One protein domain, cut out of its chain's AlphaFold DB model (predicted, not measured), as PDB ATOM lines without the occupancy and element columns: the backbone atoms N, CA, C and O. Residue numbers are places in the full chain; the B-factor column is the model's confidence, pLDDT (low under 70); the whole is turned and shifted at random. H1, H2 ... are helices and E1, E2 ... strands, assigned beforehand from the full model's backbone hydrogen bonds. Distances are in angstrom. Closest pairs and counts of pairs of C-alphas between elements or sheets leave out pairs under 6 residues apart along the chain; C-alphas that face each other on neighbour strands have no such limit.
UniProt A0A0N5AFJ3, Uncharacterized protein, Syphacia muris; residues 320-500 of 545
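Overview. This is residues 320 to 500 of the 545 residues of an uncharacterized protein of Syphacia muris (UniProt A0A0N5AFJ3). The chain is wound in stacked turns, a solenoid whose long wall is the sheet E1 E2 E3 E4 E6 E8 E10 E11, with a second, smaller wall made by E5, E7 and E9 and carried on by residues 454 to 455, E12 and E13. H1 lies in the turn between E10 and E11, and H2 sits at the end of the stack next to E11; the turns between E2 and E4 are long and have no named element. The printed part has 181 residues, with named elements in the order E1 to E10, H1, E11, E12, H2, E13; it is mostly strand, though under half of the residues are in named elements. The large sheet is mixed, the sheets E5 E7 E9 and E12 E13 are parallel. The whole is compact, with a radius of gyration of the C-alphas of 16.0 A and spans of 48 by 34 by 25 A.

Along the chain. E1, residues 325 to 330, begins at C-alpha 325 at (-5.230, 96.628, 154.581) and is 16.4 A long. E2 is residues 333 to 338, 16.8 A, and E3 residues 353 to 357. E4, residues 378 to 385, spans 20.6 A; E5 is residues 388 to 392. E6, residues 401 to 408, spans 20.3 A and bends by 54 degrees at residue 404; E7 is residues 411 to 415. E8, residues 424 to 431, spans 20.2 A and bends by 57 degrees at residue 427; E9 is residues 434 to 437. E10 is residues 445 to 451, H1 residues 458 to 463, E11 residues 466 to 470, E12 residues 473 to 475 and H2 residues 482 to 488. E13, residues 497 to 499, ends at C-alpha 499 at (17.998, 81.921, 176.073).

Arrangement. The large sheet is twisted, with edge strands E1 and E11. E1 and E2 form an antiparallel hairpin, with N 328 and O 335 at 2.8 A. E4 and E6 are parallel, with N 406 and O 382 at 2.8 A. E5 and E7 are parallel, with N 389 and O 411 at 2.8 A. E10, H1, E11 and E12, H2, E13 are strand-helix-strand units, two parallel neighbour strands with a helix between, each with a right-handed crossover. H2 only grazes the large sheet with residues 485 to 488; the closest C-alphas of E11 and H2, Leu 467 and His 488, are 6.4 A apart. In H1, 0 of 2 O i to N i+4 pairs but 3 of 3 O i to N i+3 pairs are within hydrogen-bond range; in H2, 2 of 3 O i to N i+4 pairs are.

Size, cuts and confidence. The C-alphas farthest apart, Trp 320 and Ser 483, are 48.4 A apart. The printed part has no cut. The links E2 to E3 and E3 to E4 are long. The mean pLDDT of the printed part is 81.3; residues 341 to 344, 360 to 376, 478 to 483, 492 to 495 and 500 are under 70.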
ATOM      1  N   TRP A 320      -5.273 100.869 146.821       86.19
ATOM      2  CA  TRP A 320      -6.015  99.639 146.957       86.19
ATOM      3  C   TRP A 320      -6.344  99.485 148.426       86.19
ATOM      4  O   TRP A 320      -5.496  99.669 149.297       86.19
ATOM      5  N   SER A 321      -7.588  99.153 148.714       86.38
ATOM      6  CA  SER A 321      -8.017  98.926 150.075       86.38
ATOM      7  C   SER A 321      -8.976  97.761 150.101       86.38
ATOM      8  O   SER A 321      -9.918  97.711 149.315       86.38
ATOM      9  N   ASN A 322      -8.788  96.880 151.071       83.69
ATOM     10  CA  ASN A 322      -9.822  95.954 151.504       83.69
ATOM     11  C   ASN A 322     -10.226  96.300 152.950       83.69
ATOM     12  O   ASN A 322      -9.957  97.411 153.428       83.69
ATOM     13  N   GLN A 323     -10.907  95.375 153.628       81.06
ATOM     14  CA  GLN A 323     -11.324  95.553 155.021       81.06
ATOM     15  C   GLN A 323     -10.137  95.650 155.995       81.06
ATOM     16  O   GLN A 323     -10.261  96.314 157.017       81.06
ATOM     17  N   ASN A 324      -8.990  95.051 155.663       82.44
ATOM     18  CA  ASN A 324      -7.915  94.770 156.619       82.44
ATOM     19  C   ASN A 324      -6.607  95.499 156.280       82.44
ATOM     20  O   ASN A 324      -5.731  95.609 157.127       82.44
ATOM     21  N   MET A 325      -6.465  96.022 155.062       84.69
ATOM     22  CA  MET A 325      -5.230  96.628 154.581       84.69
ATOM     23  C   MET A 325      -5.500  97.785 153.617       84.69
ATOM     24  O   MET A 325      -6.469  97.785 152.849       84.69
ATOM     25  N   LEU A 326      -4.618  98.780 153.666       86.56
ATOM     26  CA  LEU A 326      -4.540  99.907 152.747       86.56
ATOM     27  C   LEU A 326      -3.170  99.900 152.082       86.56
ATOM     28  O   LEU A 326      -2.172 100.078 152.769       86.56
ATOM     29  N   CYS A 327      -3.121  99.763 150.764       86.31
ATOM     30  CA  CYS A 327      -1.911  99.966 149.983       86.31
ATOM     31  C   CYS A 327      -2.024 101.251 149.175       86.31
ATOM     32  O   CYS A 327      -2.996 101.455 148.450       86.31
ATOM     33  N   LYS A 328      -1.007 102.097 149.283       86.12
ATOM     34  CA  LYS A 328      -0.832 103.320 148.509       86.12
ATOM     35  C   LYS A 328       0.249 103.082 147.467       86.12
ATOM     36  O   LYS A 328       1.305 102.531 147.789       86.12
ATOM     37  N   PHE A 329      -0.037 103.471 146.233       82.56
ATOM     38  CA  PHE A 329       0.834 103.238 145.090       82.56
ATOM     39  C   PHE A 329       1.430 104.561 144.632       82.56
ATOM     40  O   PHE A 329       0.707 105.507 144.319       82.56
ATOM     41  N   SER A 330       2.754 104.598 144.557       82.38
ATOM     42  CA  SER A 330       3.515 105.760 144.121       82.38
ATOM     43  C   SER A 330       4.651 105.280 143.223       82.38
ATOM     44  O   SER A 330       5.756 104.990 143.686       82.38
ATOM     45  N   ARG A 331       4.374 105.160 141.918       82.50
ATOM     46  CA  ARG A 331       5.335 104.678 140.914       82.50
ATOM     47  C   ARG A 331       5.888 103.293 141.273       82.50
ATOM     48  O   ARG A 331       5.138 102.330 141.379       82.50
ATOM     49  N   SER A 332       7.202 103.177 141.439       78.88
ATOM     50  CA  SER A 332       7.887 101.931 141.796       78.88
ATOM     51  C   SER A 332       7.893 101.645 143.300       78.88
ATOM     52  O   SER A 332       8.667 100.793 143.733       78.88
ATOM     53  N   ILE A 333       7.083 102.366 144.083       83.06
ATOM     54  CA  ILE A 333       6.963 102.226 145.531       83.06
ATOM     55  C   ILE A 333       5.516 101.888 145.867       83.06
ATOM     56  O   ILE A 333       4.586 102.602 145.491       83.06
ATOM     57  N   VAL A 334       5.332 100.819 146.631       85.25
ATOM     58  CA  VAL A 334       4.051 100.494 147.253       85.25
ATOM     59  C   VAL A 334       4.230 100.507 148.760       85.25
ATOM     60  O   VAL A 334       5.147  99.873 149.281       85.25
ATOM     61  N   LYS A 335       3.351 101.231 149.454       85.94
ATOM     62  CA  LYS A 335       3.308 101.292 150.920       85.94
ATOM     63  C   LYS A 335       2.004 100.683 151.401       85.94
ATOM     64  O   LYS A 335       0.944 101.213 151.072       85.94
ATOM     65  N   CYS A 336       2.073  99.597 152.156       85.56
ATOM     66  CA  CYS A 336       0.903  98.914 152.693       85.56
ATOM     67  C   CYS A 336       0.857  99.008 154.220       85.56
ATOM     68  O   CYS A 336       1.862  98.792 154.888       85.56
ATOM     69  N   TYR A 337      -0.327  99.294 154.753       85.81
ATOM     70  CA  TYR A 337      -0.592  99.426 156.182       85.81
ATOM     71  C   TYR A 337      -1.761  98.524 156.559       85.81
ATOM     72  O   TYR A 337      -2.788  98.520 155.864       85.81
ATOM     73  N   CYS A 338      -1.632  97.792 157.658       82.06
ATOM     74  CA  CYS A 338      -2.751  97.059 158.240       82.06
ATOM     75  C   CYS A 338      -3.743  98.042 158.899       82.06
ATOM     76  O   CYS A 338      -3.347  99.026 159.519       82.06
ATOM     77  N   LYS A 339      -5.051  97.822 158.704       79.62
ATOM     78  CA  LYS A 339      -6.128  98.682 159.238       79.62
ATOM     79  C   LYS A 339      -6.720  98.167 160.544       79.62
ATOM     80  O   LYS A 339      -7.103  98.971 161.385       79.62
ATOM     81  N   ASN A 340      -6.852  96.847 160.640       72.62
ATOM     82  CA  ASN A 340      -7.562  96.135 161.694       72.62
ATOM     83  C   ASN A 340      -6.755  94.892 162.094       72.62
ATOM     84  O   ASN A 340      -5.880  94.454 161.347       72.62
ATOM     85  N   ASP A 341      -7.153  94.272 163.200       67.44
ATOM     86  CA  ASP A 341      -6.539  93.074 163.801       67.44
ATOM     87  C   ASP A 341      -6.901  91.764 163.068       67.44
ATOM     88  O   ASP A 341      -6.859  90.670 163.623       67.44
ATOM     89  N   THR A 342      -7.328  91.865 161.811       65.75
ATOM     90  CA  THR A 342      -7.828  90.758 160.990       65.75
ATOM     91  C   THR A 342      -6.821  90.397 159.896       65.75
ATOM     92  O   THR A 342      -6.131  91.285 159.389       65.75
ATOM     93  N   PRO A 343      -6.759  89.120 159.464       66.50
ATOM     94  CA  PRO A 343      -5.738  88.670 158.524       66.50
ATOM     95  C   PRO A 343      -5.769  89.489 157.236       66.50
ATOM     96  O   PRO A 343      -6.808  89.622 156.581       66.50
ATOM     97  N   ALA A 344      -4.626  90.057 156.870       69.12
ATOM     98  CA  ALA A 344      -4.477  90.856 155.666       69.12
ATOM     99  C   ALA A 344      -3.800  90.024 154.571       69.12
ATOM    100  O   ALA A 344      -2.842  89.299 154.823       69.12
ATOM    101  N   MET A 345      -4.295  90.142 153.341       70.88
ATOM    102  CA  MET A 345      -3.661  89.547 152.165       70.88
ATOM    103  C   MET A 345      -3.069  90.663 151.317       70.88
ATOM    104  O   MET A 345      -3.790  91.587 150.927       70.88
ATOM    105  N   VAL A 346      -1.772  90.569 151.027       72.25
ATOM    106  CA  VAL A 346      -1.094  91.543 150.167       72.25
ATOM    107  C   VAL A 346      -1.584  91.367 148.731       72.25
ATOM    108  O   VAL A 346      -1.550  90.244 148.224       72.25
ATOM    109  N   PRO A 347      -2.075  92.427 148.056       73.62
ATOM    110  CA  PRO A 347      -2.465  92.308 146.664       73.62
ATOM    111  C   PRO A 347      -1.230  91.986 145.820       73.62
ATOM    112  O   PRO A 347      -0.106  92.338 146.174       73.62
ATOM    113  N   PHE A 348      -1.439  91.358 144.667       73.12
ATOM    114  CA  PHE A 348      -0.359  91.209 143.701       73.12
ATOM    115  C   PHE A 348       0.103  92.599 143.247       73.12
ATOM    116  O   PHE A 348      -0.667  93.349 142.642       73.12
ATOM    117  N   VAL A 349       1.357  92.940 143.543       73.31
ATOM    118  CA  VAL A 349       1.945  94.240 143.216       73.31
ATOM    119  C   VAL A 349       3.161  94.071 142.316       73.31
ATOM    120  O   VAL A 349       4.137  93.408 142.661       73.31
ATOM    121  N   ASN A 350       3.104  94.694 141.138       76.12
ATOM    122  CA  ASN A 350       4.239  94.780 140.227       76.12
ATOM    123  C   ASN A 350       5.036  96.054 140.531       76.12
ATOM    124  O   ASN A 350       4.866  97.076 139.870       76.12
ATOM    125  N   THR A 351       5.843  96.000 141.586       80.56
ATOM    126  CA  THR A 351       6.626  97.135 142.092       80.56
ATOM    127  C   THR A 351       8.094  96.753 142.260       80.56
ATOM    128  O   THR A 351       8.412  95.569 142.344       80.56
ATOM    129  N   SER A 352       8.983  97.747 142.318       82.38
ATOM    130  CA  SER A 352      10.407  97.537 142.624       82.38
ATOM    131  C   SER A 352      10.682  97.624 144.125       82.38
ATOM    132  O   SER A 352      11.597  96.962 144.612       82.38
ATOM    133  N   ILE A 353       9.910  98.452 144.836       84.50
ATOM    134  CA  ILE A 353      10.017  98.707 146.270       84.50
ATOM    135  C   ILE A 353       8.651  98.437 146.902       84.50
ATOM    136  O   ILE A 353       7.632  98.995 146.476       84.50
ATOM    137  N   LEU A 354       8.633  97.585 147.921       86.62
ATOM    138  CA  LEU A 354       7.460  97.316 148.740       86.62
ATOM    139  C   LEU A 354       7.813  97.524 150.211       86.62
ATOM    140  O   LEU A 354       8.743  96.906 150.719       86.62
ATOM    141  N   ILE A 355       7.045  98.379 150.876       86.69
ATOM    142  CA  ILE A 355       7.172  98.670 152.304       86.69
ATOM    143  C   ILE A 355       5.862  98.279 152.973       86.69
ATOM    144  O   ILE A 355       4.787  98.677 152.510       86.69
ATOM    145  N   MET A 356       5.945  97.522 154.061       86.62
ATOM    146  CA  MET A 356       4.787  97.185 154.877       86.62
ATOM    147  C   MET A 356       5.033  97.518 156.343       86.62
ATOM    148  O   MET A 356       6.100  97.213 156.882       86.62
ATOM    149  N   SER A 357       4.042  98.134 156.983       84.69
ATOM    150  CA  SER A 357       4.143  98.530 158.386       84.69
ATOM    151  C   SER A 357       2.847  98.349 159.171       84.69
ATOM    152  O   SER A 357       1.764  98.159 158.609       84.69
ATOM    153  N   ASP A 358       2.995  98.435 160.495       78.12
ATOM    154  CA  ASP A 358       1.913  98.534 161.483       78.12
ATOM    155  C   ASP A 358       0.959  97.339 161.486       78.12
ATOM    156  O   ASP A 358      -0.205  97.430 161.867       78.12
ATOM    157  N   CYS A 359       1.483  96.174 161.121       73.81
ATOM    158  CA  CYS A 359       0.795  94.894 161.229       73.81
ATOM    159  C   CYS A 359       1.086  94.223 162.588       73.81
ATOM    160  O   CYS A 359       1.210  93.006 162.678       73.81
ATOM    161  N   ALA A 360       1.256  95.022 163.651       59.03
ATOM    162  CA  ALA A 360       1.633  94.563 164.992       59.03
ATOM    163  C   ALA A 360       0.490  93.877 165.765       59.03
ATOM    164  O   ALA A 360       0.759  93.088 166.666       59.03
ATOM    165  N   TYR A 361      -0.769  94.171 165.421       50.81
ATOM    166  CA  TYR A 361      -1.960  93.718 166.157       50.81
ATOM    167  C   TYR A 361      -2.676  92.510 165.531       50.81
ATOM    168  O   TYR A 361      -3.801  92.194 165.900       50.81
ATOM    169  N   LEU A 362      -2.031  91.816 164.594       50.41
ATOM    170  CA  LEU A 362      -2.506  90.526 164.090       50.41
ATOM    171  C   LEU A 362      -2.495  89.514 165.256       50.41
ATOM    172  O   LEU A 362      -1.437  89.154 165.780       50.41
ATOM    173  N   ASP A 363      -3.692  89.197 165.761       38.38
ATOM    174  CA  ASP A 363      -3.927  88.543 167.051       38.38
ATOM    175  C   ASP A 363      -3.367  87.110 167.099       38.38
ATOM    176  O   ASP A 363      -3.797  86.226 166.361       38.38
ATOM    177  N   LEU A 364      -2.462  86.886 168.059       35.16
ATOM    178  CA  LEU A 364      -1.742  85.648 168.386       35.16
ATOM    179  C   LEU A 364      -2.621  84.410 168.632       35.16
ATOM    180  O   LEU A 364      -2.108  83.289 168.581       35.16
ATOM    181  N   ASN A 365      -3.904  84.608 168.938       35.81
ATOM    182  CA  ASN A 365      -4.853  83.543 169.270       35.81
ATOM    183  C   ASN A 365      -5.936  83.313 168.206       35.81
ATOM    184  O   ASN A 365      -6.854  82.522 168.432       35.81
ATOM    185  N   SER A 366      -5.844  83.974 167.053       39.59
ATOM    186  CA  SER A 366      -6.742  83.745 165.921       39.59
ATOM    187  C   SER A 366      -5.934  83.383 164.671       39.59
ATOM    188  O   SER A 366      -4.743  83.664 164.613       39.59
ATOM    189  N   ASP A 367      -6.553  82.782 163.649       43.31
ATOM    190  CA  ASP A 367      -5.932  82.491 162.336       43.31
ATOM    191  C   ASP A 367      -5.549  83.776 161.538       43.31
ATOM    192  O   ASP A 367      -5.447  83.774 160.303       43.31
ATOM    193  N   ALA A 368      -5.397  84.906 162.237       39.50
ATOM    194  CA  ALA A 368      -5.224  86.251 161.729       39.50
ATOM    195  C   ALA A 368      -3.755  86.601 161.487       39.50
ATOM    196  O   ALA A 368      -3.195  87.421 162.199       39.50
ATOM    197  N   GLY A 369      -3.169  86.034 160.433       46.47
ATOM    198  CA  GLY A 369      -1.837  86.391 159.946       46.47
ATOM    199  C   GLY A 369      -1.837  87.326 158.740       46.47
ATOM    200  O   GLY A 369      -2.818  87.429 158.000       46.47
ATOM    201  N   LEU A 370      -0.705  87.990 158.496       51.44
ATOM    202  CA  LEU A 370      -0.419  88.577 157.191       51.44
ATOM    203  C   LEU A 370      -0.026  87.447 156.233       51.44
ATOM    204  O   LEU A 370       1.039  86.853 156.387       51.44
ATOM    205  N   TYR A 371      -0.868  87.188 155.237       53.81
ATOM    206  CA  TYR A 371      -0.617  86.178 154.217       53.81
ATOM    207  C   TYR A 371      -0.020  86.834 152.975       53.81
ATOM    208  O   TYR A 371      -0.644  87.653 152.287       53.81
ATOM    209  N   ILE A 372       1.222  86.466 152.691       61.38
ATOM    210  CA  ILE A 372       1.957  86.902 151.511       61.38
ATOM    211  C   ILE A 372       1.929  85.751 150.511       61.38
ATOM    212  O   ILE A 372       2.595  84.742 150.719       61.38
ATOM    213  N   SER A 373       1.141  85.890 149.444       55.06
ATOM    214  CA  SER A 373       0.852  84.780 148.525       55.06
ATOM    215  C   SER A 373       1.638  84.826 147.214       55.06
ATOM    216  O   SER A 373       1.952  83.769 146.671       55.06
ATOM    217  N   LYS A 374       1.967  86.015 146.681       64.12
ATOM    218  CA  LYS A 374       2.786  86.143 145.462       64.12
ATOM    219  C   LYS A 374       3.355  87.544 145.243       64.12
ATOM    220  O   LYS A 374       2.599  88.513 145.163       64.12
ATOM    221  N   PHE A 375       4.665  87.633 145.014       68.38
ATOM    222  CA  PHE A 375       5.338  88.872 144.613       68.38
ATOM    223  C   PHE A 375       5.724  88.941 143.133       68.38
ATOM    224  O   PHE A 375       5.671  87.959 142.390       68.38
ATOM    225  N   SER A 376       6.108  90.150 142.707       64.94
ATOM    226  CA  SER A 376       6.794  90.379 141.437       64.94
ATOM    227  C   SER A 376       8.056  89.515 141.336       64.94
ATOM    228  O   SER A 376       8.740  89.274 142.328       64.94
ATOM    229  N   ALA A 377       8.406  89.102 140.117       70.69
ATOM    230  CA  ALA A 377       9.607  88.310 139.854       70.69
ATOM    231  C   ALA A 377      10.909  89.033 140.258       70.69
ATOM    232  O   ALA A 377      11.943  88.388 140.447       70.69
ATOM    233  N   LYS A 378      10.887  90.367 140.389       83.00
ATOM    234  CA  LYS A 378      12.064  91.154 140.763       83.00
ATOM    235  C   LYS A 378      11.699  92.334 141.658       83.00
ATOM    236  O   LYS A 378      11.168  93.334 141.184       83.00
ATOM    237  N   LEU A 379      12.037  92.216 142.936       85.75
ATOM    238  CA  LEU A 379      12.014  93.285 143.924       85.75
ATOM    239  C   LEU A 379      13.443  93.782 144.135       85.75
ATOM    240  O   LEU A 379      14.351  93.011 144.434       85.75
ATOM    241  N   ARG A 380      13.648  95.091 144.015       84.00
ATOM    242  CA  ARG A 380      14.898  95.694 144.485       84.00
ATOM    243  C   ARG A 380      14.893  95.780 146.004       84.00
ATOM    244  O   ARG A 380      15.900  95.504 146.641       84.00
ATOM    245  N   ARG A 381      13.741  96.109 146.593       86.81
ATOM    246  CA  ARG A 381      13.630  96.251 148.041       86.81
ATOM    247  C   ARG A 381      12.299  95.767 148.587       86.81
ATOM    248  O   ARG A 381      11.244  96.127 148.066       86.81
ATOM    249  N   PHE A 382      12.366  94.995 149.664       88.94
ATOM    250  CA  PHE A 382      11.224  94.601 150.474       88.94
ATOM    251  C   PHE A 382      11.508  94.935 151.938       88.94
ATOM    252  O   PHE A 382      12.507  94.473 152.483       88.94
ATOM    253  N   GLU A 383      10.670  95.765 152.554       88.94
ATOM    254  CA  GLU A 383      10.873  96.254 153.919       88.94
ATOM    255  C   GLU A 383       9.647  95.988 154.793       88.94
ATOM    256  O   GLU A 383       8.516  96.304 154.417       88.94
ATOM    257  N   LEU A 384       9.896  95.420 155.972       88.12
ATOM    258  CA  LEU A 384       8.898  95.120 156.991       88.12
ATOM    259  C   LEU A 384       9.232  95.851 158.290       88.12
ATOM    260  O   LEU A 384      10.339  95.717 158.816       88.12
ATOM    261  N   PHE A 385       8.268  96.596 158.827       85.31
ATOM    262  CA  PHE A 385       8.455  97.372 160.050       85.31
ATOM    263  C   PHE A 385       7.339  97.127 161.062       85.31
ATOM    264  O   PHE A 385       6.164  97.162 160.697       85.31
ATOM    265  N   SER A 386       7.696  96.938 162.338       84.75
ATOM    266  CA  SER A 386       6.738  96.789 163.451       84.75
ATOM    267  C   SER A 386       5.571  95.864 163.103       84.75
ATOM    268  O   SER A 386       4.402  96.235 163.204       84.75
ATOM    269  N   SER A 387       5.901  94.690 162.573       83.25
ATOM    270  CA  SER A 387       4.931  93.773 161.985       83.25
ATOM    271  C   SER A 387       5.069  92.379 162.570       83.25
ATOM    272  O   SER A 387       6.173  91.896 162.825       83.25
ATOM    273  N   LYS A 388       3.933  91.711 162.750       82.38
ATOM    274  CA  LYS A 388       3.875  90.304 163.115       82.38
ATOM    275  C   LYS A 388       3.396  89.495 161.911       82.38
ATOM    276  O   LYS A 388       2.335  89.772 161.359       82.38
ATOM    277  N   ILE A 389       4.189  88.521 161.489       82.00
ATOM    278  CA  ILE A 389       3.908  87.667 160.336       82.00
ATOM    279  C   ILE A 389       3.734  86.246 160.833       82.00
ATOM    280  O   ILE A 389       4.688  85.614 161.281       82.00
ATOM    281  N   ASP A 390       2.514  85.732 160.727       79.56
ATOM    282  CA  ASP A 390       2.260  84.360 161.146       79.56
ATOM    283  C   ASP A 390       2.797  83.356 160.143       79.56
ATOM    284  O   ASP A 390       3.418  82.390 160.561       79.56
ATOM    285  N   ASN A 391       2.564  83.549 158.840       80.06
ATOM    286  CA  ASN A 391       2.978  82.573 157.840       80.06
ATOM    287  C   ASN A 391       3.338  83.206 156.491       80.06
ATOM    288  O   ASN A 391       2.496  83.843 155.856       80.06
ATOM    289  N   PHE A 392       4.543  82.933 155.989       84.69
ATOM    290  CA  PHE A 392       4.781  83.016 154.545       84.69
ATOM    291  C   PHE A 392       4.175  81.788 153.865       84.69
ATOM    292  O   PHE A 392       4.636  80.664 154.064       84.69
ATOM    293  N   GLU A 393       3.140  81.988 153.051       83.19
ATOM    294  CA  GLU A 393       2.460  80.881 152.380       83.19
ATOM    295  C   GLU A 393       3.366  80.166 151.374       83.19
ATOM    296  O   GLU A 393       4.380  80.686 150.907       83.19
ATOM    297  N   SER A 394       2.977  78.946 150.999       82.00
ATOM    298  CA  SER A 394       3.628  78.226 149.905       82.00
ATOM    299  C   SER A 394       3.677  79.101 148.650       82.00
ATOM    300  O   SER A 394       2.649  79.620 148.226       82.00
ATOM    301  N   TYR A 395       4.858  79.207 148.037       84.81
ATOM    302  CA  TYR A 395       5.126  79.976 146.819       84.81
ATOM    303  C   TYR A 395       5.047  81.508 146.948       84.81
ATOM    304  O   TYR A 395       5.086  82.196 145.926       84.81
ATOM    305  N   ALA A 396       5.025  82.051 148.171       83.25
ATOM    306  CA  ALA A 396       5.044  83.493 148.449       83.25
ATOM    307  C   ALA A 396       6.074  84.281 147.608       83.25
ATOM    308  O   ALA A 396       5.773  85.338 147.045       83.25
ATOM    309  N   PHE A 397       7.283  83.731 147.493       86.00
ATOM    310  CA  PHE A 397       8.435  84.288 146.785       86.00
ATOM    311  C   PHE A 397       8.880  83.408 145.609       86.00
ATOM    312  O   PHE A 397      10.043  83.465 145.203       86.00
ATOM    313  N   GLU A 398       7.984  82.590 145.053       86.38
ATOM    314  CA  GLU A 398       8.344  81.627 144.012       86.38
ATOM    315  C   GLU A 398       9.035  82.295 142.813       86.38
ATOM    316  O   GLU A 398       8.492  83.216 142.200       86.38
ATOM    317  N   ASN A 399      10.237  81.813 142.470       88.56
ATOM    318  CA  ASN A 399      11.064  82.335 141.373       88.56
ATOM    319  C   ASN A 399      11.297  83.858 141.426       88.56
ATOM    320  O   ASN A 399      11.514  84.500 140.393       88.56
ATOM    321  N   SER A 400      11.235  84.450 142.620       87.62
ATOM    322  CA  SER A 400      11.468  85.877 142.813       87.62
ATOM    323  C   SER A 400      12.940  86.175 143.090       87.62
ATOM    324  O   SER A 400      13.686  85.367 143.647       87.62
ATOM    325  N   THR A 401      13.363  87.371 142.704       90.94
ATOM    326  CA  THR A 401      14.656  87.942 143.079       90.94
ATOM    327  C   THR A 401      14.411  89.144 143.976       90.94
ATOM    328  O   THR A 401      13.678  90.049 143.584       90.94
ATOM    329  N   VAL A 402      14.987  89.136 145.176       91.31
ATOM    330  CA  VAL A 402      14.932  90.257 146.119       91.31
ATOM    331  C   VAL A 402      16.353  90.738 146.356       91.31
ATOM    332  O   VAL A 402      17.177  89.992 146.886       91.31
ATOM    333  N   ASP A 403      16.669  91.960 145.936       88.88
ATOM    334  CA  ASP A 403      18.021  92.486 146.130       88.88
ATOM    335  C   ASP A 403      18.259  92.805 147.618       88.88
ATOM    336  O   ASP A 403      19.208  92.287 148.203       88.88
ATOM    337  N   ASN A 404      17.351  93.549 148.256       88.00
ATOM    338  CA  ASN A 404      17.424  93.898 149.677       88.00
ATOM    339  C   ASN A 404      16.114  93.550 150.406       88.00
ATOM    340  O   ASN A 404      15.070  94.146 150.131       88.00
ATOM    341  N   PHE A 405      16.157  92.605 151.347       92.56
ATOM    342  CA  PHE A 405      15.044  92.268 152.237       92.56
ATOM    343  C   PHE A 405      15.379  92.720 153.666       92.56
ATOM    344  O   PHE A 405      16.232  92.143 154.334       92.56
ATOM    345  N   LEU A 406      14.709  93.776 154.122       91.00
ATOM    346  CA  LEU A 406      14.930  94.402 155.419       91.00
ATOM    347  C   LEU A 406      13.752  94.163 156.358       91.00
ATOM    348  O   LEU A 406      12.590  94.287 155.970       91.00
ATOM    349  N   MET A 407      14.059  93.859 157.610       91.81
ATOM    350  CA  MET A 407      13.065  93.612 158.636       91.81
ATOM    351  C   MET A 407      13.480  94.254 159.955       91.81
ATOM    352  O   MET A 407      14.584  94.037 160.456       91.81
ATOM    353  N   HIS A 408      12.577  95.057 160.513       90.06
ATOM    354  CA  HIS A 408      12.829  95.877 161.691       90.06
ATOM    355  C   HIS A 408      11.707  95.720 162.713       90.06
ATOM    356  O   HIS A 408      10.531  95.885 162.369       90.06
ATOM    357  N   ASN A 409      12.056  95.476 163.980       89.75
ATOM    358  CA  ASN A 409      11.091  95.411 165.088       89.75
ATOM    359  C   ASN A 409       9.924  94.453 164.802       89.75
ATOM    360  O   ASN A 409       8.772  94.780 165.074       89.75
ATOM    361  N   SER A 410      10.197  93.331 164.141       89.50
ATOM    362  CA  SER A 410       9.156  92.469 163.582       89.50
ATOM    363  C   SER A 410       9.364  91.014 163.996       89.50
ATOM    364  O   SER A 410      10.458  90.615 164.380       89.50
ATOM    365  N   ASN A 411       8.315  90.203 163.907       89.62
ATOM    366  CA  ASN A 411       8.341  88.788 164.280       89.62
ATOM    367  C   ASN A 411       7.782  87.952 163.121       89.62
ATOM    368  O   ASN A 411       6.711  88.280 162.611       89.62
ATOM    369  N   ILE A 412       8.497  86.901 162.708       89.31
ATOM    370  CA  ILE A 412       7.992  85.876 161.787       89.31
ATOM    371  C   ILE A 412       7.885  84.541 162.518       89.31
ATOM    372  O   ILE A 412       8.899  83.957 162.902       89.31
ATOM    373  N   ARG A 413       6.661  84.024 162.634       86.50
ATOM    374  CA  ARG A 413       6.372  82.760 163.317       86.50
ATOM    375  C   ARG A 413       6.692  81.536 162.462       86.50
ATOM    376  O   ARG A 413       7.286  80.587 162.958       86.50
ATOM    377  N   GLN A 414       6.272  81.525 161.204       87.06
ATOM    378  CA  GLN A 414       6.607  80.431 160.301       87.06
ATOM    379  C   GLN A 414       6.682  80.883 158.841       87.06
ATOM    380  O   GLN A 414       6.100  81.886 158.423       87.06
ATOM    381  N   ALA A 415       7.396  80.110 158.041       88.12
ATOM    382  CA  ALA A 415       7.408  80.173 156.596       88.12
ATOM    383  C   ALA A 415       7.155  78.771 156.062       88.12
ATOM    384  O   ALA A 415       7.890  77.856 156.397       88.12
ATOM    385  N   SER A 416       6.159  78.584 155.200       87.75
ATOM    386  CA  SER A 416       5.904  77.284 154.577       87.75
ATOM    387  C   SER A 416       7.151  76.748 153.859       87.75
ATOM    388  O   SER A 416       7.917  77.504 153.258       87.75
ATOM    389  N   LEU A 417       7.321  75.422 153.824       89.62
ATOM    390  CA  LEU A 417       8.475  74.748 153.210       89.62
ATOM    391  C   LEU A 417       8.785  75.240 151.781       89.62
ATOM    392  O   LEU A 417       9.949  75.340 151.386       89.62
ATOM    393  N   ARG A 418       7.736  75.556 151.009       88.94
ATOM    394  CA  ARG A 418       7.819  76.034 149.618       88.94
ATOM    395  C   ARG A 418       7.637  77.544 149.462       88.94
ATOM    396  O   ARG A 418       7.462  78.010 148.341       88.94
ATOM    397  N   ALA A 419       7.648  78.321 150.543       87.19
ATOM    398  CA  ALA A 419       7.449  79.769 150.479       87.19
ATOM    399  C   ALA A 419       8.482  80.470 149.584       87.19
ATOM    400  O   ALA A 419       8.132  81.371 148.828       87.19
ATOM    401  N   PHE A 420       9.732  79.999 149.605       91.00
ATOM    402  CA  PHE A 420      10.860  80.588 148.879       91.00
ATOM    403  C   PHE A 420      11.390  79.683 147.755       91.00
ATOM    404  O   PHE A 420      12.583  79.692 147.440       91.00
ATOM    405  N   ASP A 421      10.532  78.856 147.150       90.75
ATOM    406  CA  ASP A 421      10.970  77.941 146.094       90.75
ATOM    407  C   ASP A 421      11.482  78.704 144.857       90.75
ATOM    408  O   ASP A 421      10.855  79.642 144.376       90.75
ATOM    409  N   GLY A 422      12.677  78.366 144.374       91.19
ATOM    410  CA  GLY A 422      13.351  79.126 143.309       91.19
ATOM    411  C   GLY A 422      13.695  80.594 143.633       91.19
ATOM    412  O   GLY A 422      14.211  81.287 142.758       91.19
ATOM    413  N   ALA A 423      13.440  81.082 144.852       92.81
ATOM    414  CA  ALA A 423      13.729  82.461 145.232       92.81
ATOM    415  C   ALA A 423      15.239  82.711 145.377       92.81
ATOM    416  O   ALA A 423      16.002  81.812 145.742       92.81
ATOM    417  N   LYS A 424      15.661  83.958 145.150       94.94
ATOM    418  CA  LYS A 424      17.017  84.432 145.440       94.94
ATOM    419  C   LYS A 424      16.970  85.767 146.168       94.94
ATOM    420  O   LYS A 424      16.523  86.763 145.604       94.94
ATOM    421  N   ILE A 425      17.498  85.790 147.384       94.94
ATOM    422  CA  ILE A 425      17.615  86.985 148.214       94.94
ATOM    423  C   ILE A 425      19.095  87.350 148.273       94.94
ATOM    424  O   ILE A 425      19.907  86.563 148.757       94.94
ATOM    425  N   ARG A 426      19.485  88.510 147.734       93.00
ATOM    426  CA  ARG A 426      20.900  88.915 147.733       93.00
ATOM    427  C   ARG A 426      21.328  89.351 149.131       93.00
ATOM    428  O   ARG A 426      22.309  88.827 149.645       93.00
ATOM    429  N   ASN A 427      20.582  90.257 149.751       92.06
ATOM    430  CA  ASN A 427      20.870  90.759 151.088       92.06
ATOM    431  C   ASN A 427      19.628  90.647 151.974       92.06
ATOM    432  O   ASN A 427      18.552  91.107 151.590       92.06
ATOM    433  N   PHE A 428      19.790  90.075 153.166       95.25
ATOM    434  CA  PHE A 428      18.794  90.111 154.229       95.25
ATOM    435  C   PHE A 428      19.357  90.806 155.467       95.25
ATOM    436  O   PHE A 428      20.460  90.478 155.911       95.25
ATOM    437  N   LEU A 429      18.579  91.719 156.046       93.81
ATOM    438  CA  LEU A 429      18.874  92.363 157.321       93.81
ATOM    439  C   LEU A 429      17.685  92.198 158.268       93.81
ATOM    440  O   LEU A 429      16.638  92.803 158.055       93.81
ATOM    441  N   GLY A 430      17.877  91.436 159.343       94.69
ATOM    442  CA  GLY A 430      16.967  91.402 160.485       94.69
ATOM    443  C   GLY A 430      17.530  92.238 161.626       94.69
ATOM    444  O   GLY A 430      18.621  91.950 162.108       94.69
ATOM    445  N   ASN A 431      16.819  93.276 162.059       93.06
ATOM    446  CA  ASN A 431      17.224  94.108 163.190       93.06
ATOM    447  C   ASN A 431      16.118  94.160 164.246       93.06
ATOM    448  O   ASN A 431      14.972  94.491 163.927       93.06
ATOM    449  N   ASN A 432      16.464  93.844 165.496       93.81
ATOM    450  CA  ASN A 432      15.527  93.766 166.614       93.81
ATOM    451  C   ASN A 432      14.288  92.927 166.257       93.81
ATOM    452  O   ASN A 432      13.157  93.390 166.383       93.81
ATOM    453  N   SER A 433      14.511  91.756 165.661       93.94
ATOM    454  CA  SER A 433      13.453  90.934 165.073       93.94
ATOM    455  C   SER A 433      13.544  89.487 165.546       93.94
ATOM    456  O   SER A 433      14.610  89.020 165.941       93.94
ATOM    457  N   GLU A 434      12.421  88.777 165.511       94.06
ATOM    458  CA  GLU A 434      12.311  87.393 165.977       94.06
ATOM    459  C   GLU A 434      11.930  86.468 164.818       94.06
ATOM    460  O   GLU A 434      10.999  86.760 164.063       94.06
ATOM    461  N   PHE A 435      12.636  85.348 164.690       93.81
ATOM    462  CA  PHE A 435      12.471  84.382 163.610       93.81
ATOM    463  C   PHE A 435      12.303  82.986 164.201       93.81
ATOM    464  O   PHE A 435      13.210  82.499 164.870       93.81
ATOM    465  N   TYR A 436      11.160  82.346 163.961       91.31
ATOM    466  CA  TYR A 436      10.862  81.035 164.539       91.31
ATOM    467  C   TYR A 436      11.095  79.910 163.517       91.31
ATOM    468  O   TYR A 436      12.228  79.454 163.376       91.31
ATOM    469  N   ASP A 437      10.078  79.498 162.753       90.06
ATOM    470  CA  ASP A 437      10.218  78.448 161.730       90.06
ATOM    471  C   ASP A 437      10.432  79.043 160.329       90.06
ATOM    472  O   ASP A 437       9.491  79.371 159.614       90.06
ATOM    473  N   MET A 438      11.685  79.204 159.913       91.62
ATOM    474  CA  MET A 438      12.014  79.872 158.647       91.62
ATOM    475  C   MET A 438      12.284  78.904 157.483       91.62
ATOM    476  O   MET A 438      12.472  79.352 156.345       91.62
ATOM    477  N   ASN A 439      12.234  77.591 157.721       90.50
ATOM    478  CA  ASN A 439      12.359  76.533 156.719       90.50
ATOM    479  C   ASN A 439      13.476  76.797 155.680       90.50
ATOM    480  O   ASN A 439      14.669  76.836 155.977       90.50
ATOM    481  N   THR A 440      13.119  76.960 154.400       91.44
ATOM    482  CA  THR A 440      14.099  77.091 153.310       91.44
ATOM    483  C   THR A 440      14.646  78.506 153.146       91.44
ATOM    484  O   THR A 440      15.550  78.697 152.330       91.44
ATOM    485  N   PHE A 441      14.153  79.488 153.905       93.62
ATOM    486  CA  PHE A 441      14.458  80.908 153.729       93.62
ATOM    487  C   PHE A 441      15.959  81.217 153.740       93.62
ATOM    488  O   PHE A 441      16.484  81.818 152.798       93.62
ATOM    489  N   TRP A 442      16.670  80.755 154.769       94.44
ATOM    490  CA  TRP A 442      18.091  81.056 154.953       94.44
ATOM    491  C   TRP A 442      18.943  80.542 153.790       94.44
ATOM    492  O   TRP A 442      19.827  81.244 153.308       94.44
ATOM    493  N   SER A 443      18.593  79.371 153.241       94.12
ATOM    494  CA  SER A 443      19.271  78.781 152.075       94.12
ATOM    495  C   SER A 443      19.120  79.591 150.781       94.12
ATOM    496  O   SER A 443      19.863  79.382 149.820       94.12
ATOM    497  N   LYS A 444      18.138  80.500 150.727       95.56
ATOM    498  CA  LYS A 444      17.899  81.390 149.582       95.56
ATOM    499  C   LYS A 444      18.593  82.739 149.722       95.56
ATOM    500  O   LYS A 444      18.509  83.542 148.794       95.56
ATOM    501  N   THR A 445      19.273  82.976 150.844       95.44
ATOM    502  CA  THR A 445      19.909  84.251 151.172       95.44
ATOM    503  C   THR A 445      21.419  84.191 150.932       95.44
ATOM    504  O   THR A 445      22.122  83.355 151.503       95.44
ATOM    505  N   ASP A 446      21.932  85.080 150.076       93.94
ATOM    506  CA  ASP A 446      23.367  85.182 149.796       93.94
ATOM    507  C   ASP A 446      24.106  85.840 150.984       93.94
ATOM    508  O   ASP A 446      25.033  85.243 151.531       93.94
ATOM    509  N   ASN A 447      23.680  87.032 151.415       92.50
ATOM    510  CA  ASN A 447      24.245  87.758 152.557       92.50
ATOM    511  C   ASN A 447      23.191  87.935 153.660       92.50
ATOM    512  O   ASN A 447      22.233  88.685 153.487       92.50
ATOM    513  N   LEU A 448      23.376  87.266 154.795       95.31
ATOM    514  CA  LEU A 448      22.471  87.279 155.943       95.31
ATOM    515  C   LEU A 448      23.078  88.091 157.090       95.31
ATOM    516  O   LEU A 448      24.122  87.710 157.614       95.31
ATOM    517  N   THR A 449      22.414  89.177 157.490       94.50
ATOM    518  CA  THR A 449      22.794  90.011 158.641       94.50
ATOM    519  C   THR A 449      21.701  90.022 159.707       94.50
ATOM    520  O   THR A 449      20.563  90.381 159.417       94.50
ATOM    521  N   LEU A 450      22.041  89.664 160.947       94.44
ATOM    522  CA  LEU A 450      21.122  89.669 162.092       94.44
ATOM    523  C   LEU A 450      21.668  90.532 163.236       94.44
ATOM    524  O   LEU A 450      22.742  90.266 163.771       94.44
ATOM    525  N   LEU A 451      20.926  91.564 163.631       92.44
ATOM    526  CA  LEU A 451      21.307  92.516 164.674       92.44
ATOM    527  C   LEU A 451      20.280  92.476 165.805       92.44
ATOM    528  O   LEU A 451      19.091  92.667 165.553       92.44
ATOM    529  N   ASN A 452      20.722  92.248 167.043       93.06
ATOM    530  CA  ASN A 452      19.863  92.228 168.238       93.06
ATOM    531  C   ASN A 452      18.602  91.363 168.048       93.06
ATOM    532  O   ASN A 452      17.502  91.781 168.392       93.06
ATOM    533  N   SER A 453      18.740  90.219 167.383       94.62
ATOM    534  CA  SER A 453      17.609  89.420 166.900       94.62
ATOM    535  C   SER A 453      17.555  88.058 167.585       94.62
ATOM    536  O   SER A 453      18.559  87.596 168.127       94.62
ATOM    537  N   TYR A 454      16.386  87.420 167.547       94.19
ATOM    538  CA  TYR A 454      16.160  86.063 168.045       94.19
ATOM    539  C   TYR A 454      15.945  85.089 166.886       94.19
ATOM    540  O   TYR A 454      15.172  85.393 165.977       94.19
ATOM    541  N   VAL A 455      16.589  83.921 166.929       93.12
ATOM    542  CA  VAL A 455      16.349  82.818 165.985       93.12
ATOM    543  C   VAL A 455      16.079  81.528 166.754       93.12
ATOM    544  O   VAL A 455      16.921  81.076 167.528       93.12
ATOM    545  N   ASP A 456      14.919  80.921 166.517       90.69
ATOM    546  CA  ASP A 456      14.488  79.715 167.226       90.69
ATOM    547  C   ASP A 456      15.236  78.462 166.759       90.69
ATOM    548  O   ASP A 456      15.730  77.702 167.583       90.69
ATOM    549  N   ASN A 457      15.401  78.278 165.443       88.56
ATOM    550  CA  ASN A 457      16.180  77.175 164.881       88.56
ATOM    551  C   ASN A 457      17.503  77.670 164.262       88.56
ATOM    552  O   ASN A 457      17.549  78.014 163.075       88.56
ATOM    553  N   PRO A 458      18.596  77.737 165.040       87.81
ATOM    554  CA  PRO A 458      19.850  78.299 164.560       87.81
ATOM    555  C   PRO A 458      20.594  77.402 163.559       87.81
ATOM    556  O   PRO A 458      21.420  77.918 162.807       87.81
ATOM    557  N   GLU A 459      20.316  76.093 163.497       86.00
ATOM    558  CA  GLU A 459      20.990  75.185 162.555       86.00
ATOM    559  C   GLU A 459      20.740  75.570 161.093       86.00
ATOM    560  O   GLU A 459      21.596  75.401 160.223       86.00
ATOM    561  N   GLU A 460      19.572  76.133 160.796       87.81
ATOM    562  CA  GLU A 460      19.227  76.508 159.430       87.81
ATOM    563  C   GLU A 460      20.011  77.736 158.941       87.81
ATOM    564  O   GLU A 460      20.171  77.920 157.731       87.81
ATOM    565  N   LEU A 461      20.569  78.541 159.855       89.38
ATOM    566  CA  LEU A 461      21.399  79.701 159.512       89.38
ATOM    567  C   LEU A 461      22.665  79.294 158.751       89.38
ATOM    568  O   LEU A 461      23.148  80.062 157.917       89.38
ATOM    569  N   PHE A 462      23.173  78.076 158.970       86.75
ATOM    570  CA  PHE A 462      24.336  77.543 158.251       86.75
ATOM    571  C   PHE A 462      24.082  77.332 156.754       86.75
ATOM    572  O   PHE A 462      25.026  77.163 155.985       86.75
ATOM    573  N   ALA A 463      22.820  77.351 156.317       88.12
ATOM    574  CA  ALA A 463      22.484  77.281 154.902       88.12
ATOM    575  C   ALA A 463      22.719  78.611 154.160       88.12
ATOM    576  O   ALA A 463      22.756  78.611 152.926       88.12
ATOM    577  N   ALA A 464      22.872  79.735 154.873       88.62
ATOM    578  CA  ALA A 464      23.191  81.024 154.267       88.62
ATOM    579  C   ALA A 464      24.644  81.049 153.764       88.62
ATOM    580  O   ALA A 464      25.551  80.527 154.411       88.62
ATOM    581  N   LYS A 465      24.899  81.687 152.612       89.19
ATOM    582  CA  LYS A 465      26.259  81.696 152.029       89.19
ATOM    583  C   LYS A 465      27.240  82.547 152.829       89.19
ATOM    584  O   LYS A 465      28.421  82.209 152.907       89.19
ATOM    585  N   ARG A 466      26.776  83.677 153.361       91.44
ATOM    586  CA  ARG A 466      27.541  84.571 154.233       91.44
ATOM    587  C   ARG A 466      26.658  84.963 155.405       91.44
ATOM    588  O   ARG A 466      25.604  85.555 155.196       91.44
ATOM    589  N   LEU A 467      27.103  84.633 156.614       91.69
ATOM    590  CA  LEU A 467      26.389  84.902 157.855       91.69
ATOM    591  C   LEU A 467      27.129  85.964 158.669       91.69
ATOM    592  O   LEU A 467      28.326  85.861 158.928       91.69
ATOM    593  N   CYS A 468      26.389  86.983 159.070       91.62
ATOM    594  CA  CYS A 468      26.842  88.134 159.823       91.62
ATOM    595  C   CYS A 468      25.870  88.343 160.981       91.62
ATOM    596  O   CYS A 468      24.668  88.467 160.753       91.62
ATOM    597  N   PHE A 469      26.341  88.395 162.223       90.81
ATOM    598  CA  PHE A 469      25.445  88.752 163.320       90.81
ATOM    599  C   PHE A 469      26.127  89.536 164.433       90.81
ATOM    600  O   PHE A 469      27.342  89.459 164.629       90.81
ATOM    601  N   LYS A 470      25.298  90.279 165.170       90.56
ATOM    602  CA  LYS A 470      25.662  91.040 166.362       90.56
ATOM    603  C   LYS A 470      24.557  90.911 167.409       90.56
ATOM    604  O   LYS A 470      23.402  91.204 167.099       90.56
ATOM    605  N   SER A 471      24.910  90.504 168.630       88.69
ATOM    606  CA  SER A 471      23.953  90.273 169.725       88.69
ATOM    607  C   SER A 471      22.809  89.329 169.321       88.69
ATOM    608  O   SER A 471      21.633  89.678 169.430       88.69
ATOM    609  N   LEU A 472      23.149  88.154 168.784       89.00
ATOM    610  CA  LEU A 472      22.164  87.148 168.385       89.00
ATOM    611  C   LEU A 472      21.732  86.329 169.607       89.00
ATOM    612  O   LEU A 472      22.579  85.826 170.351       89.00
ATOM    613  N   ILE A 473      20.424  86.186 169.794       88.25
ATOM    614  CA  ILE A 473      19.831  85.276 170.773       88.25
ATOM    615  C   ILE A 473      19.325  84.048 170.018       88.25
ATOM    616  O   ILE A 473      18.653  84.181 168.997       88.25
ATOM    617  N   VAL A 474      19.635  82.856 170.512       88.38
ATOM    618  CA  VAL A 474      19.163  81.596 169.923       88.38
ATOM    619  C   VAL A 474      18.528  80.692 170.976       88.38
ATOM    620  O   VAL A 474      18.816  80.827 172.174       88.38
ATOM    621  N   ASN A 475      17.664  79.776 170.535       83.62
ATOM    622  CA  ASN A 475      17.077  78.763 171.409       83.62
ATOM    623  C   ASN A 475      18.129  77.723 171.826       83.62
ATOM    624  O   ASN A 475      18.776  77.100 170.982       83.62
ATOM    625  N   CYS A 476      18.268  77.528 173.140       72.75
ATOM    626  CA  CYS A 476      19.310  76.693 173.739       72.75
ATOM    627  C   CYS A 476      19.196  75.204 173.398       72.75
ATOM    628  O   CYS A 476      20.190  74.477 173.392       72.75
ATOM    629  N   GLU A 477      17.969  74.732 173.211       70.62
ATOM    630  CA  GLU A 477      17.699  73.309 173.021       70.62
ATOM    631  C   GLU A 477      18.038  72.853 171.595       70.62
ATOM    632  O   GLU A 477      18.140  71.655 171.350       70.62
ATOM    633  N   CYS A 478      18.213  73.800 170.665       65.38
ATOM    634  CA  CYS A 478      18.259  73.546 169.222       65.38
ATOM    635  C   CYS A 478      19.644  73.745 168.607       65.38
ATOM    636  O   CYS A 478      19.778  73.742 167.388       65.38
ATOM    637  N   ALA A 479      20.673  73.963 169.422       64.19
ATOM    638  CA  ALA A 479      22.041  74.064 168.942       64.19
ATOM    639  C   ALA A 479      22.940  73.135 169.756       64.19
ATOM    640  O   ALA A 479      23.394  73.465 170.851       64.19
ATOM    641  N   ASP A 480      23.220  71.968 169.178       63.03
ATOM    642  CA  ASP A 480      24.152  70.995 169.749       63.03
ATOM    643  C   ASP A 480      25.613  71.501 169.713       63.03
ATOM    644  O   ASP A 480      26.454  71.017 170.472       63.03
ATOM    645  N   ASP A 481      25.930  72.502 168.872       63.81
ATOM    646  CA  ASP A 481      27.284  73.058 168.737       63.81
ATOM    647  C   ASP A 481      27.311  74.564 168.386       63.81
ATOM    648  O   ASP A 481      27.534  74.973 167.242       63.81
ATOM    649  N   TYR A 482      27.125  75.417 169.402       67.25
ATOM    650  CA  TYR A 482      27.230  76.883 169.283       67.25
ATOM    651  C   TYR A 482      28.569  77.370 168.730       67.25
ATOM    652  O   TYR A 482      28.628  78.455 168.146       67.25
ATOM    653  N   SER A 483      29.642  76.591 168.909       66.06
ATOM    654  CA  SER A 483      30.984  77.012 168.507       66.06
ATOM    655  C   SER A 483      31.072  77.235 166.994       66.06
ATOM    656  O   SER A 483      31.745  78.164 166.544       66.06
ATOM    657  N   ASN A 484      30.291  76.478 166.218       76.19
ATOM    658  CA  ASN A 484      30.245  76.604 164.767       76.19
ATOM    659  C   ASN A 484      29.572  77.900 164.298       76.19
ATOM    660  O   ASN A 484      29.974  78.446 163.272       76.19
ATOM    661  N   LEU A 485      28.578  78.442 165.014       79.00
ATOM    662  CA  LEU A 485      27.953  79.719 164.625       79.00
ATOM    663  C   LEU A 485      28.957  80.864 164.723       79.00
ATOM    664  O   LEU A 485      29.050  81.692 163.817       79.00
ATOM    665  N   THR A 486      29.752  80.881 165.793       77.12
ATOM    666  CA  THR A 486      30.779  81.903 165.998       77.12
ATOM    667  C   THR A 486      31.872  81.816 164.934       77.12
ATOM    668  O   THR A 486      32.310  82.849 164.439       77.12
ATOM    669  N   THR A 487      32.275  80.611 164.505       79.62
ATOM    670  CA  THR A 487      33.277  80.463 163.430       79.62
ATOM    671  C   THR A 487      32.760  80.850 162.044       79.62
ATOM    672  O   THR A 487      33.567  81.169 161.175       79.62
ATOM    673  N   HIS A 488      31.444  80.813 161.813       82.69
ATOM    674  CA  HIS A 488      30.830  81.211 160.541       82.69
ATOM    675  C   HIS A 488      30.441  82.701 160.491       82.69
ATOM    676  O   HIS A 488      30.071  83.186 159.420       82.69
ATOM    677  N   ASN A 489      30.542  83.439 161.607       84.69
ATOM    678  CA  ASN A 489      30.279  84.878 161.645       84.69
ATOM    679  C   ASN A 489      31.419  85.662 160.980       84.69
ATOM    680  O   ASN A 489      32.544  85.688 161.474       84.69
ATOM    681  N   VAL A 490      31.127  86.348 159.875       85.44
ATOM    682  CA  VAL A 490      32.148  87.083 159.105       85.44
ATOM    683  C   VAL A 490      32.351  88.538 159.546       85.44
ATOM    684  O   VAL A 490      33.235  89.204 159.012       85.44
ATOM    685  N   CYS A 491      31.543  89.053 160.479       74.12
ATOM    686  CA  CYS A 491      31.455  90.494 160.752       74.12
ATOM    687  C   CYS A 491      31.937  90.944 162.132       74.12
ATOM    688  O   CYS A 491      32.279  92.115 162.291       74.12
ATOM    689  N   ALA A 492      31.921  90.070 163.139       63.19
ATOM    690  CA  ALA A 492      32.249  90.456 164.507       63.19
ATOM    691  C   ALA A 492      32.737  89.269 165.348       63.19
ATOM    692  O   ALA A 492      32.227  88.160 165.226       63.19
ATOM    693  N   ASN A 493      33.665  89.541 166.270       62.69
ATOM    694  CA  ASN A 493      34.004  88.651 167.387       62.69
ATOM    695  C   ASN A 493      33.052  88.921 168.570       62.69
ATOM    696  O   ASN A 493      33.513  89.235 169.666       62.69
ATOM    697  N   GLU A 494      31.739  88.925 168.336       64.50
ATOM    698  CA  GLU A 494      30.737  89.196 169.379       64.50
ATOM    699  C   GLU A 494      29.900  87.948 169.702       64.50
ATOM    700  O   GLU A 494      29.719  87.062 168.863       64.50
ATOM    701  N   ASP A 495      29.421  87.892 170.949       67.69
ATOM    702  CA  ASP A 495      28.862  86.696 171.576       67.69
ATOM    703  C   ASP A 495      27.459  86.341 171.049       67.69
ATOM    704  O   ASP A 495      26.568  87.189 170.933       67.69
ATOM    705  N   VAL A 496      27.250  85.049 170.778       77.88
ATOM    706  CA  VAL A 496      25.916  84.441 170.673       77.88
ATOM    707  C   VAL A 496      25.433  84.180 172.092       77.88
ATOM    708  O   VAL A 496      26.142  83.558 172.884       77.88
ATOM    709  N   SER A 497      24.226  84.633 172.415       79.06
ATOM    710  CA  SER A 497      23.616  84.369 173.715       79.06
ATOM    711  C   SER A 497      22.510  83.327 173.599       79.06
ATOM    712  O   SER A 497      21.767  83.250 172.623       79.06
ATOM    713  N   CYS A 498      22.446  82.489 174.618       77.88
ATOM    714  CA  CYS A 498      21.543  81.361 174.722       77.88
ATOM    715  C   CYS A 498      20.411  81.735 175.678       77.88
ATOM    716  O   CYS A 498      20.681  82.053 176.838       77.88
ATOM    717  N   ASN A 499      19.159  81.710 175.209       75.50
ATOM    718  CA  ASN A 499      17.998  81.921 176.073       75.50
ATOM    719  C   ASN A 499      17.247  80.601 176.302       75.50
ATOM    720  O   ASN A 499      16.740  80.001 175.357       75.50
ATOM    721  N   SER A 500      17.208  80.133 177.553       63.44
ATOM    722  CA  SER A 500      16.525  78.890 177.952       63.44
ATOM    723  C   SER A 500      15.106  79.124 178.480       63.44
ATOM    724  O   SER A 500      14.350  78.169 178.642       63.44
TER     725      SER A 500